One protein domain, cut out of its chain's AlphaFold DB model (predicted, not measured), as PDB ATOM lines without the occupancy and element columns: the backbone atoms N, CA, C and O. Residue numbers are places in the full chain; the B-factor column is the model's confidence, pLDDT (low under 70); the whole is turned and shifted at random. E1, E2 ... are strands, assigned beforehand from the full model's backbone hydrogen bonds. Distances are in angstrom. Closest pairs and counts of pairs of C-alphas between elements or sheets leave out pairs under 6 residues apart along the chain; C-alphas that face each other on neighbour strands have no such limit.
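What this domain is: This is residues 4 to 96 of the 314 residues of an uncharacterized protein of Vibrio sp. JCM 19236 (UniProt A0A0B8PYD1). The domain has little regular structure: a three-strand sheet, E1-E2-E3, and a two-strand hairpin, E4-E5, near each other at E1 and E4, with long loops, residues 26 to 54 and 72 to 96. The printed part has 93 residues, 32 of them in five named strands, E1 to E5 along the chain, with no named helix: all strand, both sheets antiparallel. It is only just loose, close to compact: radius of gyration of the C-alphas 15.1 A, spans 38 by 32 by 29 A.

How they stand to each other: Start with E1, residues 4 to 7, E2, 11 to 16, and E3, 19 to 25, a meander, each strand the antiparallel neighbour of the one before. Within hydrogen-bond range are N 6 and O 13, 2.9 A, and N 14 and O 21, 3.0 A. Next come E4, 55 to 61, and E5, 64 to 71, a hairpin with N 57 and O 69 at 2.8 A. E3 and E5 are apart.

Where its parts are: Find C-alpha 4 at (-49.091, -21.806, 35.104), where E1 begins. E5, 20.5 A long, bends by 54 degrees at residue 68 and ends at (-47.738, -35.249, 41.386).

The domain as a whole: The printed part has no cut. The E3 to E4 link is long, 29 residues. Look for pLDDT under 70 at residues 41 to 45, 62 to 63, 79 to 80 and 83 to 85.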
ATOM      1  N   LYS A   4     -50.551 -21.914  34.956       91.12
ATOM      2  CA  LYS A   4     -49.091 -21.806  35.104       91.12
ATOM      3  C   LYS A   4     -48.804 -20.573  35.941       91.12
ATOM      4  O   LYS A   4     -49.350 -19.517  35.653       91.12
ATOM      5  N   VAL A   5     -47.938 -20.700  36.937       91.69
ATOM      6  CA  VAL A   5     -47.378 -19.560  37.670       91.69
ATOM      7  C   VAL A   5     -45.890 -19.500  37.354       91.69
ATOM      8  O   VAL A   5     -45.231 -20.532  37.230       91.69
ATOM      9  N   SER A   6     -45.359 -18.303  37.145       90.81
ATOM     10  CA  SER A   6     -43.939 -18.080  36.876       90.81
ATOM     11  C   SER A   6     -43.488 -16.832  37.607       90.81
ATOM     12  O   SER A   6     -44.215 -15.842  37.646       90.81
ATOM     13  N   TRP A   7     -42.307 -16.883  38.206       90.56
ATOM     14  CA  TRP A   7     -41.773 -15.785  38.998       90.56
ATOM     15  C   TRP A   7     -40.273 -15.636  38.784       90.56
ATOM     16  O   TRP A   7     -39.575 -16.576  38.407       90.56
ATOM     17  N   THR A   8     -39.804 -14.424  39.030       88.50
ATOM     18  CA  THR A   8     -38.400 -14.047  39.155       88.50
ATOM     19  C   THR A   8     -38.200 -13.415  40.536       88.50
ATOM     20  O   THR A   8     -39.088 -13.478  41.386       88.50
ATOM     21  N   GLU A   9     -37.033 -12.821  40.780       87.56
ATOM     22  CA  GLU A   9     -36.755 -12.089  42.022       87.56
ATOM     23  C   GLU A   9     -37.715 -10.903  42.227       87.56
ATOM     24  O   GLU A   9     -38.173 -10.665  43.342       87.56
ATOM     25  N   ASP A  10     -38.073 -10.200  41.148       91.00
ATOM     26  CA  ASP A  10     -38.774  -8.913  41.232       91.00
ATOM     27  C   ASP A  10     -40.226  -8.959  40.743       91.00
ATOM     28  O   ASP A  10     -40.997  -8.027  40.990       91.00
ATOM     29  N   GLU A  11     -40.630 -10.018  40.041       93.50
ATOM     30  CA  GLU A  11     -41.951 -10.094  39.421       93.50
ATOM     31  C   GLU A  11     -42.523 -11.508  39.365       93.50
ATOM     32  O   GLU A  11     -41.807 -12.506  39.375       93.50
ATOM     33  N   PHE A  12     -43.846 -11.597  39.261       93.12
ATOM     34  CA  PHE A  12     -44.551 -12.842  38.987       93.12
ATOM     35  C   PHE A  12     -45.656 -12.641  37.950       93.12
ATOM     36  O   PHE A  12     -46.198 -11.551  37.769       93.12
ATOM     37  N   SER A  13     -46.007 -13.722  37.266       94.06
ATOM     38  CA  SER A  13     -47.098 -13.795  36.299       94.06
ATOM     39  C   SER A  13     -47.808 -15.137  36.423       94.06
ATOM     40  O   SER A  13     -47.267 -16.105  36.966       94.06
ATOM     41  N   PHE A  14     -49.036 -15.202  35.925       94.81
ATOM     42  CA  PHE A  14     -49.746 -16.463  35.799       94.81
ATOM     43  C   PHE A  14     -50.568 -16.505  34.516       94.81
ATOM     44  O   PHE A  14     -51.042 -15.478  34.029       94.81
ATOM     45  N   SER A  15     -50.743 -17.706  33.976       93.38
ATOM     46  CA  SER A  15     -51.630 -17.971  32.850       93.38
ATOM     47  C   SER A  15     -52.757 -18.902  33.276       93.38
ATOM     48  O   SER A  15     -52.540 -19.828  34.062       93.38
ATOM     49  N   ILE A  16     -53.958 -18.666  32.753       92.50
ATOM     50  CA  ILE A  16     -55.128 -19.527  32.946       92.50
ATOM     51  C   ILE A  16     -55.679 -19.845  31.557       92.50
ATOM     52  O   ILE A  16     -56.268 -18.994  30.898       92.50
ATOM     53  N   GLY A  17     -55.452 -21.073  31.088       91.81
ATOM     54  CA  GLY A  17     -55.673 -21.404  29.680       91.81
ATOM     55  C   GLY A  17     -54.760 -20.569  28.780       91.81
ATOM     56  O   GLY A  17     -53.541 -20.612  28.950       91.81
ATOM     57  N   ASP A  18     -55.361 -19.818  27.857       92.69
ATOM     58  CA  ASP A  18     -54.652 -18.951  26.906       92.69
ATOM     59  C   ASP A  18     -54.496 -17.502  27.411       92.69
ATOM     60  O   ASP A  18     -53.750 -16.713  26.822       92.69
ATOM     61  N   ASP A  19     -55.181 -17.145  28.501       95.56
ATOM     62  CA  ASP A  19     -55.133 -15.806  29.081       95.56
ATOM     63  C   ASP A  19     -53.905 -15.648  29.984       95.56
ATOM     64  O   ASP A  19     -53.607 -16.510  30.814       95.56
ATOM     65  N   ASN A  20     -53.207 -14.518  29.844       94.88
ATOM     66  CA  ASN A  20     -52.013 -14.182  30.621       94.88
ATOM     67  C   ASN A  20     -52.265 -12.963  31.511       94.88
ATOM     68  O   ASN A  20     -52.833 -11.962  31.068       94.88
ATOM     69  N   TYR A  21     -51.779 -13.032  32.748       96.00
ATOM     70  CA  TYR A  21     -51.928 -11.998  33.764       96.00
ATOM     71  C   TYR A  21     -50.560 -11.628  34.348       96.00
ATOM     72  O   TYR A  21     -49.796 -12.496  34.780       96.00
ATOM     73  N   GLY A  22     -50.264 -10.327  34.379       94.56
ATOM     74  CA  GLY A  22     -48.982  -9.776  34.826       94.56
ATOM     75  C   GLY A  22     -48.092  -9.277  33.672       94.56
ATOM     76  O   GLY A  22     -48.592  -9.091  32.560       94.56
ATOM     77  N   PRO A  23     -46.793  -9.028  33.928       93.44
ATOM     78  CA  PRO A  23     -46.119  -9.226  35.210       93.44
ATOM     79  C   PRO A  23     -46.630  -8.274  36.297       93.44
ATOM     80  O   PRO A  23     -47.035  -7.140  36.035       93.44
ATOM     81  N   TYR A  24     -46.617  -8.758  37.531       96.06
ATOM     82  CA  TYR A  24     -46.893  -7.995  38.740       96.06
ATOM     83  C   TYR A  24     -45.624  -7.944  39.582       96.06
ATOM     84  O   TYR A  24     -44.897  -8.931  39.649       96.06
ATOM     85  N   ALA A  25     -45.373  -6.817  40.249       95.12
ATOM     86  CA  ALA A  25     -44.233  -6.704  41.154       95.12
ATOM     87  C   ALA A  25     -44.360  -7.705  42.314       95.12
ATOM     88  O   ALA A  25     -45.424  -7.813  42.935       95.12
ATOM     89  N   ALA A  26     -43.272  -8.413  42.616       89.25
ATOM     90  CA  ALA A  26     -43.190  -9.301  43.762       89.25
ATOM     91  C   ALA A  26     -43.280  -8.491  45.062       89.25
ATOM     92  O   ALA A  26     -42.670  -7.435  45.224       89.25
ATOM     93  N   THR A  27     -44.055  -8.990  46.021       88.38
ATOM     94  CA  THR A  27     -44.170  -8.372  47.353       88.38
ATOM     95  C   THR A  27     -42.958  -8.637  48.246       88.38
ATOM     96  O   THR A  27     -42.807  -7.982  49.275       88.38
ATOM     97  N   ASN A  28     -42.121  -9.608  47.882       86.38
ATOM     98  CA  ASN A  28     -40.892  -9.974  48.570       86.38
ATOM     99  C   ASN A  28     -39.903 -10.522  47.531       86.38
ATOM    100  O   ASN A  28     -40.309 -11.332  46.704       86.38
ATOM    101  N   THR A  29     -38.646 -10.084  47.594       87.44
ATOM    102  CA  THR A  29     -37.563 -10.499  46.688       87.44
ATOM    103  C   THR A  29     -36.723 -11.653  47.243       87.44
ATOM    104  O   THR A  29     -35.788 -12.116  46.597       87.44
ATOM    105  N   SER A  30     -37.022 -12.138  48.454       88.56
ATOM    106  CA  SER A  30     -36.424 -13.371  48.966       88.56
ATOM    107  C   SER A  30     -36.740 -14.555  48.041       88.56
ATOM    108  O   SER A  30     -37.864 -14.639  47.536       88.56
ATOM    109  N   PRO A  31     -35.802 -15.506  47.865       84.44
ATOM    110  CA  PRO A  31     -36.057 -16.733  47.120       84.44
ATOM    111  C   PRO A  31     -37.313 -17.460  47.608       84.44
ATOM    112  O   PRO A  31     -37.611 -17.487  48.804       84.44
ATOM    113  N   VAL A  32     -38.050 -18.062  46.675       85.25
ATOM    114  CA  VAL A  32     -39.237 -18.853  47.008       85.25
ATOM    115  C   VAL A  32     -38.803 -20.170  47.640       85.25
ATOM    116  O   VAL A  32     -38.159 -20.992  46.997       85.25
ATOM    117  N   GLU A  33     -39.197 -20.367  48.895       83.00
ATOM    118  CA  GLU A  33     -38.915 -21.588  49.662       83.00
ATOM    119  C   GLU A  33     -40.149 -22.488  49.805       83.00
ATOM    120  O   GLU A  33     -40.029 -23.680  50.068       83.00
ATOM    121  N   LEU A  34     -41.352 -21.924  49.648       83.75
ATOM    122  CA  LEU A  34     -42.616 -22.619  49.873       83.75
ATOM    123  C   LEU A  34     -43.622 -22.277  48.779       83.75
ATOM    124  O   LEU A  34     -43.886 -21.107  48.500       83.75
ATOM    125  N   ILE A  35     -44.247 -23.314  48.229       86.69
ATOM    126  CA  ILE A  35     -45.373 -23.205  47.304       86.69
ATOM    127  C   ILE A  35     -46.581 -23.837  47.988       86.69
ATOM    128  O   ILE A  35     -46.487 -24.914  48.569       86.69
ATOM    129  N   SER A  36     -47.718 -23.146  47.960       85.56
ATOM    130  CA  SER A  36     -48.953 -23.636  48.573       85.56
ATOM    131  C   SER A  36     -50.141 -23.405  47.655       85.56
ATOM    132  O   SER A  36     -50.354 -22.273  47.217       85.56
ATOM    133  N   LEU A  37     -50.946 -24.442  47.456       85.69
ATOM    134  CA  LEU A  37     -52.286 -24.348  46.886       85.69
ATOM    135  C   LEU A  37     -53.266 -24.099  48.033       85.69
ATOM    136  O   LEU A  37     -53.184 -24.754  49.070       85.69
ATOM    137  N   LYS A  38     -54.135 -23.096  47.895       79.62
ATOM    138  CA  LYS A  38     -55.048 -22.672  48.963       79.62
ATOM    139  C   LYS A  38     -56.389 -22.257  48.387       79.62
ATOM    140  O   LYS A  38     -56.435 -21.546  47.384       79.62
ATOM    141  N   VAL A  39     -57.452 -22.628  49.089       80.12
ATOM    142  CA  VAL A  39     -58.801 -22.104  48.880       80.12
ATOM    143  C   VAL A  39     -59.263 -21.471  50.184       80.12
ATOM    144  O   VAL A  39     -59.232 -22.108  51.230       80.12
ATOM    145  N   GLY A  40     -59.645 -20.195  50.128       71.44
ATOM    146  CA  GLY A  40     -59.972 -19.407  51.317       71.44
ATOM    147  C   GLY A  40     -58.758 -18.757  51.985       71.44
ATOM    148  O   GLY A  40     -57.692 -18.605  51.382       71.44
ATOM    149  N   ASP A  41     -58.940 -18.323  53.231       68.75
ATOM    150  CA  ASP A  41     -57.906 -17.681  54.040       68.75
ATOM    151  C   ASP A  41     -57.703 -18.405  55.379       68.75
ATOM    152  O   ASP A  41     -58.424 -19.331  55.737       68.75
ATOM    153  N   SER A  42     -56.703 -17.986  56.156       57.44
ATOM    154  CA  SER A  42     -56.369 -18.633  57.433       57.44
ATOM    155  C   SER A  42     -57.378 -18.371  58.563       57.44
ATOM    156  O   SER A  42     -57.076 -18.668  59.718       57.44
ATOM    157  N   LYS A  43     -58.521 -17.733  58.283       60.03
ATOM    158  CA  LYS A  43     -59.512 -17.308  59.282       60.03
ATOM    159  C   LYS A  43     -60.927 -17.787  58.967       60.03
ATOM    160  O   LYS A  43     -61.755 -17.816  59.874       60.03
ATOM    161  N   THR A  44     -61.217 -18.129  57.718       60.16
ATOM    162  CA  THR A  44     -62.556 -18.466  57.240       60.16
ATOM    163  C   THR A  44     -62.500 -19.631  56.258       60.16
ATOM    164  O   THR A  44     -61.653 -19.669  55.369       60.16
ATOM    165  N   LYS A  45     -63.424 -20.587  56.414       62.25
ATOM    166  CA  LYS A  45     -63.653 -21.618  55.398       62.25
ATOM    167  C   LYS A  45     -64.344 -20.962  54.198       62.25
ATOM    168  O   LYS A  45     -65.267 -20.171  54.389       62.25
ATOM    169  N   ALA A  46     -63.875 -21.252  52.988       71.69
ATOM    170  CA  ALA A  46     -64.526 -20.811  51.760       71.69
ATOM    171  C   ALA A  46     -65.573 -21.845  51.319       71.69
ATOM    172  O   ALA A  46     -65.321 -23.041  51.415       71.69
ATOM    173  N   ASP A  47     -66.698 -21.394  50.759       80.19
ATOM    174  CA  ASP A  47     -67.718 -22.264  50.139       80.19
ATOM    175  C   ASP A  47     -67.317 -22.712  48.718       80.19
ATOM    176  O   ASP A  47     -68.159 -22.947  47.850       80.19
ATOM    177  N   LEU A  48     -66.015 -22.735  48.443       80.12
ATOM    178  CA  LEU A  48     -65.438 -23.055  47.148       80.12
ATOM    179  C   LEU A  48     -64.507 -24.249  47.308       80.12
ATOM    180  O   LEU A  48     -63.853 -24.406  48.336       80.12
ATOM    181  N   GLU A  49     -64.417 -25.041  46.251       79.88
ATOM    182  CA  GLU A  49     -63.534 -26.194  46.154       79.88
ATOM    183  C   GLU A  49     -62.517 -25.954  45.036       79.88
ATOM    184  O   GLU A  49     -62.840 -25.362  43.999       79.88
ATOM    185  N   LEU A  50     -61.280 -26.405  45.247       83.94
ATOM    186  CA  LEU A  50     -60.268 -26.489  44.202       83.94
ATOM    187  C   LEU A  50     -60.012 -27.958  43.914       83.94
ATOM    188  O   LEU A  50     -59.380 -28.643  44.710       83.94
ATOM    189  N   ILE A  51     -60.457 -28.393  42.743       86.62
ATOM    190  CA  ILE A  51     -60.100 -29.693  42.189       86.62
ATOM    191  C   ILE A  51     -58.897 -29.456  41.281       86.62
ATOM    192  O   ILE A  51     -58.991 -28.728  40.286       86.62
ATOM    193  N   ALA A  52     -57.756 -30.016  41.666       86.25
ATOM    194  CA  ALA A  52     -56.493 -29.880  40.961       86.25
ATOM    195  C   ALA A  52     -55.896 -31.260  40.698       86.25
ATOM    196  O   ALA A  52     -56.149 -32.201  41.439       86.25
ATOM    197  N   ASP A  53     -55.120 -31.344  39.627       87.62
ATOM    198  CA  ASP A  53     -54.482 -32.563  39.153       87.62
ATOM    199  C   ASP A  53     -53.234 -32.165  38.336       87.62
ATOM    200  O   ASP A  53     -53.152 -31.029  37.844       87.62
ATOM    201  N   ASN A  54     -52.272 -33.079  38.193       89.38
ATOM    202  CA  ASN A  54     -51.055 -32.927  37.404       89.38
ATOM    203  C   ASN A  54     -50.195 -31.730  37.862       89.38
ATOM    204  O   ASN A  54     -49.764 -30.889  37.056       89.38
ATOM    205  N   LEU A  55     -49.947 -31.633  39.172       91.06
ATOM    206  CA  LEU A  55     -49.104 -30.603  39.770       91.06
ATOM    207  C   LEU A  55     -47.648 -30.818  39.362       91.06
ATOM    208  O   LEU A  55     -47.081 -31.881  39.575       91.06
ATOM    209  N   LYS A  56     -47.010 -29.782  38.812       90.56
ATOM    210  CA  LYS A  56     -45.583 -29.801  38.471       90.56
ATOM    211  C   LYS A  56     -44.913 -28.513  38.920       90.56
ATOM    212  O   LYS A  56     -45.424 -27.426  38.644       90.56
ATOM    213  N   ILE A  57     -43.759 -28.637  39.567       90.19
ATOM    214  CA  ILE A  57     -42.934 -27.515  40.015       90.19
ATOM    215  C   ILE A  57     -41.576 -27.633  39.344       90.19
ATOM    216  O   ILE A  57     -40.942 -28.687  39.362       90.19
ATOM    217  N   TYR A  58     -41.137 -26.520  38.770       89.25
ATOM    218  CA  TYR A  58     -39.861 -26.424  38.090       89.25
ATOM    219  C   TYR A  58     -38.976 -25.401  38.795       89.25
ATOM    220  O   TYR A  58     -39.477 -24.393  39.299       89.25
ATOM    221  N   SER A  59     -37.672 -25.649  38.802       86.06
ATOM    222  CA  SER A  59     -36.652 -24.675  39.174       86.06
ATOM    223  C   SER A  59     -35.844 -24.280  37.938       86.06
ATOM    224  O   SER A  59     -35.692 -25.068  37.007       86.06
ATOM    225  N   GLY A  60     -35.329 -23.052  37.910       80.62
ATOM    226  CA  GLY A  60     -34.483 -22.566  36.821       80.62
ATOM    227  C   GLY A  60     -35.108 -21.427  36.021       80.62
ATOM    228  O   GLY A  60     -35.908 -20.644  36.532       80.62
ATOM    229  N   THR A  61     -34.666 -21.285  34.773       70.19
ATOM    230  CA  THR A  61     -35.158 -20.251  33.849       70.19
ATOM    231  C   THR A  61     -36.100 -20.871  32.827       70.19
ATOM    232  O   THR A  61     -36.019 -22.067  32.569       70.19
ATOM    233  N   GLU A  62     -36.941 -20.080  32.150       63.06
ATOM    234  CA  GLU A  62     -37.842 -20.629  31.119       63.06
ATOM    235  C   GLU A  62     -37.132 -21.465  30.037       63.06
ATOM    236  O   GLU A  62     -37.752 -22.364  29.469       63.06
ATOM    237  N   ALA A  63     -35.850 -21.200  29.767       67.50
ATOM    238  CA  ALA A  63     -35.043 -21.950  28.806       67.50
ATOM    239  C   ALA A  63     -34.388 -23.220  29.392       67.50
ATOM    240  O   ALA A  63     -34.029 -24.117  28.633       67.50
ATOM    241  N   GLU A  64     -34.239 -23.299  30.716       76.12
ATOM    242  CA  GLU A  64     -33.506 -24.338  31.452       76.12
ATOM    243  C   GLU A  64     -34.266 -24.703  32.738       76.12
ATOM    244  O   GLU A  64     -33.751 -24.566  33.846       76.12
ATOM    245  N   ASN A  65     -35.530 -25.099  32.592       82.31
ATOM    246  CA  ASN A  65     -36.354 -25.529  33.717       82.31
ATOM    247  C   ASN A  65     -36.075 -27.001  34.046       82.31
ATOM    248  O   ASN A  65     -36.312 -27.883  33.219       82.31
ATOM    249  N   GLU A  66     -35.632 -27.265  35.268       86.06
ATOM    250  CA  GLU A  66     -35.546 -28.597  35.859       86.06
ATOM    251  C   GLU A  66     -36.855 -28.910  36.588       86.06
ATOM    252  O   GLU A  66     -37.341 -28.102  37.378       86.06
ATOM    253  N   LEU A  67     -37.454 -30.071  36.319       87.06
ATOM    254  CA  LEU A  67     -38.603 -30.553  37.083       87.06
ATOM    255  C   LEU A  67     -38.116 -31.027  38.455       87.06
ATOM    256  O   LEU A  67     -37.341 -31.975  38.527       87.06
ATOM    257  N   ILE A  68     -38.585 -30.386  39.525       86.44
ATOM    258  CA  ILE A  68     -38.151 -30.688  40.902       86.44
ATOM    259  C   ILE A  68     -39.235 -31.351  41.752       86.44
ATOM    260  O   ILE A  68     -38.939 -31.892  42.812       86.44
ATOM    261  N   PHE A  69     -40.486 -31.303  41.305       86.50
ATOM    262  CA  PHE A  69     -41.603 -31.981  41.952       86.50
ATOM    263  C   PHE A  69     -42.696 -32.237  40.918       86.50
ATOM    264  O   PHE A  69     -43.062 -31.323  40.173       86.50
ATOM    265  N   GLU A  70     -43.245 -33.448  40.898       89.19
ATOM    266  CA  GLU A  70     -44.470 -33.748  40.163       89.19
ATOM    267  C   GLU A  70     -45.384 -34.683  40.937       89.19
ATOM    268  O   GLU A  70     -44.919 -35.629  41.570       89.19
ATOM    269  N   ASP A  71     -46.681 -34.413  40.844       87.62
ATOM    270  CA  ASP A  71     -47.738 -35.249  41.386       87.62
ATOM    271  C   ASP A  71     -48.951 -35.243  40.450       87.62
ATOM    272  O   ASP A  71     -49.537 -34.188  40.188       87.62
ATOM    273  N   ASP A  72     -49.280 -36.407  39.899       86.25
ATOM    274  CA  ASP A  72     -50.491 -36.670  39.118       86.25
ATOM    275  C   ASP A  72     -51.594 -37.314  39.964       86.25
ATOM    276  O   ASP A  72     -52.676 -37.568  39.457       86.25
ATOM    277  N   PHE A  73     -51.342 -37.533  41.257       84.31
ATOM    278  CA  PHE A  73     -52.270 -38.089  42.235       84.31
ATOM    279  C   PHE A  73     -52.817 -39.492  41.925       84.31
ATOM    280  O   PHE A  73     -53.572 -40.033  42.728       84.31
ATOM    281  N   ASP A  74     -52.395 -40.107  40.820       79.06
ATOM    282  CA  ASP A  74     -52.865 -41.417  40.359       79.06
ATOM    283  C   ASP A  74     -52.321 -42.574  41.220       79.06
ATOM    284  O   ASP A  74     -52.812 -43.698  41.123       79.06
ATOM    285  N   ASN A  75     -51.317 -42.301  42.062       70.00
ATOM    286  CA  ASN A  75     -50.715 -43.273  42.984       70.00
ATOM    287  C   ASN A  75     -51.365 -43.285  44.378       70.00
ATOM    288  O   ASN A  75     -50.936 -44.053  45.233       70.00
ATOM    289  N   TYR A  76     -52.355 -42.425  44.625       74.44
ATOM    290  CA  TYR A  76     -53.083 -42.395  45.891       74.44
ATOM    291  C   TYR A  76     -54.453 -43.068  45.749       74.44
ATOM    292  O   TYR A  76     -55.098 -43.005  44.697       74.44
ATOM    293  N   GLY A  77     -54.922 -43.669  46.837       71.06
ATOM    294  CA  GLY A  77     -56.275 -44.181  46.985       71.06
ATOM    295  C   GLY A  77     -57.322 -43.066  47.014       71.06
ATOM    296  O   GLY A  77     -57.063 -41.905  47.343       71.06
ATOM    297  N   VAL A  78     -58.563 -43.406  46.657       74.44
ATOM    298  CA  VAL A  78     -59.685 -42.463  46.784       74.44
ATOM    299  C   VAL A  78     -59.983 -42.236  48.259       74.44
ATOM    300  O   VAL A  78     -60.315 -43.173  48.977       74.44
ATOM    301  N   GLY A  79     -59.981 -40.975  48.682       69.56
ATOM    302  CA  GLY A  79     -60.172 -40.615  50.082       69.56
ATOM    303  C   GLY A  79     -58.869 -40.410  50.849       69.56
ATOM    304  O   GLY A  79     -58.943 -39.932  51.981       69.56
ATOM    305  N   ASP A  80     -57.718 -40.703  50.237       68.25
ATOM    306  CA  ASP A  80     -56.419 -40.550  50.883       68.25
ATOM    307  C   ASP A  80     -56.188 -39.117  51.349       68.25
ATOM    308  O   ASP A  80     -56.480 -38.135  50.647       68.25
ATOM    309  N   ASP A  81     -55.639 -39.020  52.557       71.12
ATOM    310  CA  ASP A  81     -55.157 -37.770  53.111       71.12
ATOM    311  C   ASP A  81     -53.715 -37.529  52.649       71.12
ATOM    312  O   ASP A  81     -52.815 -38.343  52.846       71.12
ATOM    313  N   LEU A  82     -53.481 -36.359  52.061       73.88
ATOM    314  CA  LEU A  82     -52.158 -35.937  51.618       73.88
ATOM    315  C   LEU A  82     -51.290 -35.394  52.768       73.88
ATOM    316  O   LEU A  82     -50.148 -35.003  52.518       73.88
ATOM    317  N   THR A  83     -51.783 -35.347  54.014       64.25
ATOM    318  CA  THR A  83     -51.013 -34.884  55.189       64.25
ATOM    319  C   THR A  83     -49.732 -35.679  55.425       64.25
ATOM    320  O   THR A  83     -48.761 -35.097  55.906       64.25
ATOM    321  N   ALA A  84     -49.716 -36.958  55.042       51.12
ATOM    322  CA  ALA A  84     -48.590 -37.880  55.190       51.12
ATOM    323  C   ALA A  84     -47.834 -38.158  53.873       51.12
ATOM    324  O   ALA A  84     -47.047 -39.091  53.797       51.12
ATOM    325  N   SER A  85     -48.073 -37.369  52.822       60.19
ATOM    326  CA  SER A  85     -47.477 -37.578  51.492       60.19
ATOM    327  C   SER A  85     -46.283 -36.639  51.233       60.19
ATOM    328  O   SER A  85     -45.742 -36.021  52.148       60.19
ATOM    329  N   ARG A  86     -45.868 -36.459  49.968       73.69
ATOM    330  CA  ARG A  86     -44.713 -35.624  49.550       73.69
ATOM    331  C   ARG A  86     -44.888 -34.107  49.791       73.69
ATOM    332  O   ARG A  86     -44.141 -33.295  49.243       73.69
ATOM    333  N   TYR A  87     -45.880 -33.704  50.581       80.06
ATOM    334  CA  TYR A  87     -46.273 -32.322  50.821       80.06
ATOM    335  C   TYR A  87     -45.880 -31.881  52.232       80.06
ATOM    336  O   TYR A  87     -46.237 -32.511  53.216       80.06
ATOM    337  N   ASN A  88     -45.246 -30.709  52.349       73.31
ATOM    338  CA  ASN A  88     -44.852 -30.141  53.651       73.31
ATOM    339  C   ASN A  88     -46.030 -29.912  54.618       73.31
ATOM    340  O   ASN A  88     -45.814 -29.736  55.816       73.31
ATOM    341  N   ARG A  89     -47.254 -29.781  54.089       75.12
ATOM    342  CA  ARG A  89     -48.492 -29.609  54.858       75.12
ATOM    343  C   ARG A  89     -49.714 -29.778  53.954       75.12
ATOM    344  O   ARG A  89     -49.844 -29.019  52.991       75.12
ATOM    345  N   ALA A  90     -50.651 -30.639  54.339       80.50
ATOM    346  CA  ALA A  90     -52.014 -30.671  53.804       80.50
ATOM    347  C   ALA A  90     -53.021 -30.384  54.933       80.50
ATOM    348  O   ALA A  90     -52.762 -30.699  56.089       80.50
ATOM    349  N   ILE A  91     -54.115 -29.680  54.638       74.38
ATOM    350  CA  ILE A  91     -55.184 -29.367  55.603       74.38
ATOM    351  C   ILE A  91     -56.498 -29.359  54.833       74.38
ATOM    352  O   ILE A  91     -56.610 -28.586  53.881       74.38
ATOM    353  N   ASP A  92     -57.481 -30.149  55.273       74.38
ATOM    354  CA  ASP A  92     -58.789 -30.280  54.613       74.38
ATOM    355  C   ASP A  92     -58.636 -30.637  53.106       74.38
ATOM    356  O   ASP A  92     -59.286 -30.035  52.250       74.38
ATOM    357  N   VAL A  93     -57.747 -31.587  52.772       78.06
ATOM    358  CA  VAL A  93     -57.496 -32.082  51.400       78.06
ATOM    359  C   VAL A  93     -57.829 -33.572  51.324       78.06
ATOM    360  O   VAL A  93     -57.667 -34.282  52.308       78.06
ATOM    361  N   MET A  94     -58.301 -34.034  50.165       79.12
ATOM    362  CA  MET A  94     -58.641 -35.434  49.915       79.12
ATOM    363  C   MET A  94     -58.394 -35.778  48.446       79.12
ATOM    364  O   MET A  94     -58.708 -34.966  47.569       79.12
ATOM    365  N   VAL A  95     -57.872 -36.974  48.173       81.50
ATOM    366  CA  VAL A  95     -57.746 -37.490  46.803       81.50
ATOM    367  C   VAL A  95     -59.108 -37.948  46.282       81.50
ATOM    368  O   VAL A  95     -59.840 -38.687  46.941       81.50
ATOM    369  N   LEU A  96     -59.456 -37.503  45.074       75.56
ATOM    370  CA  LEU A  96     -60.703 -37.843  44.389       75.56
ATOM    371  C   LEU A  96     -60.395 -38.750  43.194       75.56
ATOM    372  O   LEU A  96     -59.541 -38.418  42.380       75.56
TER     373      LEU A  96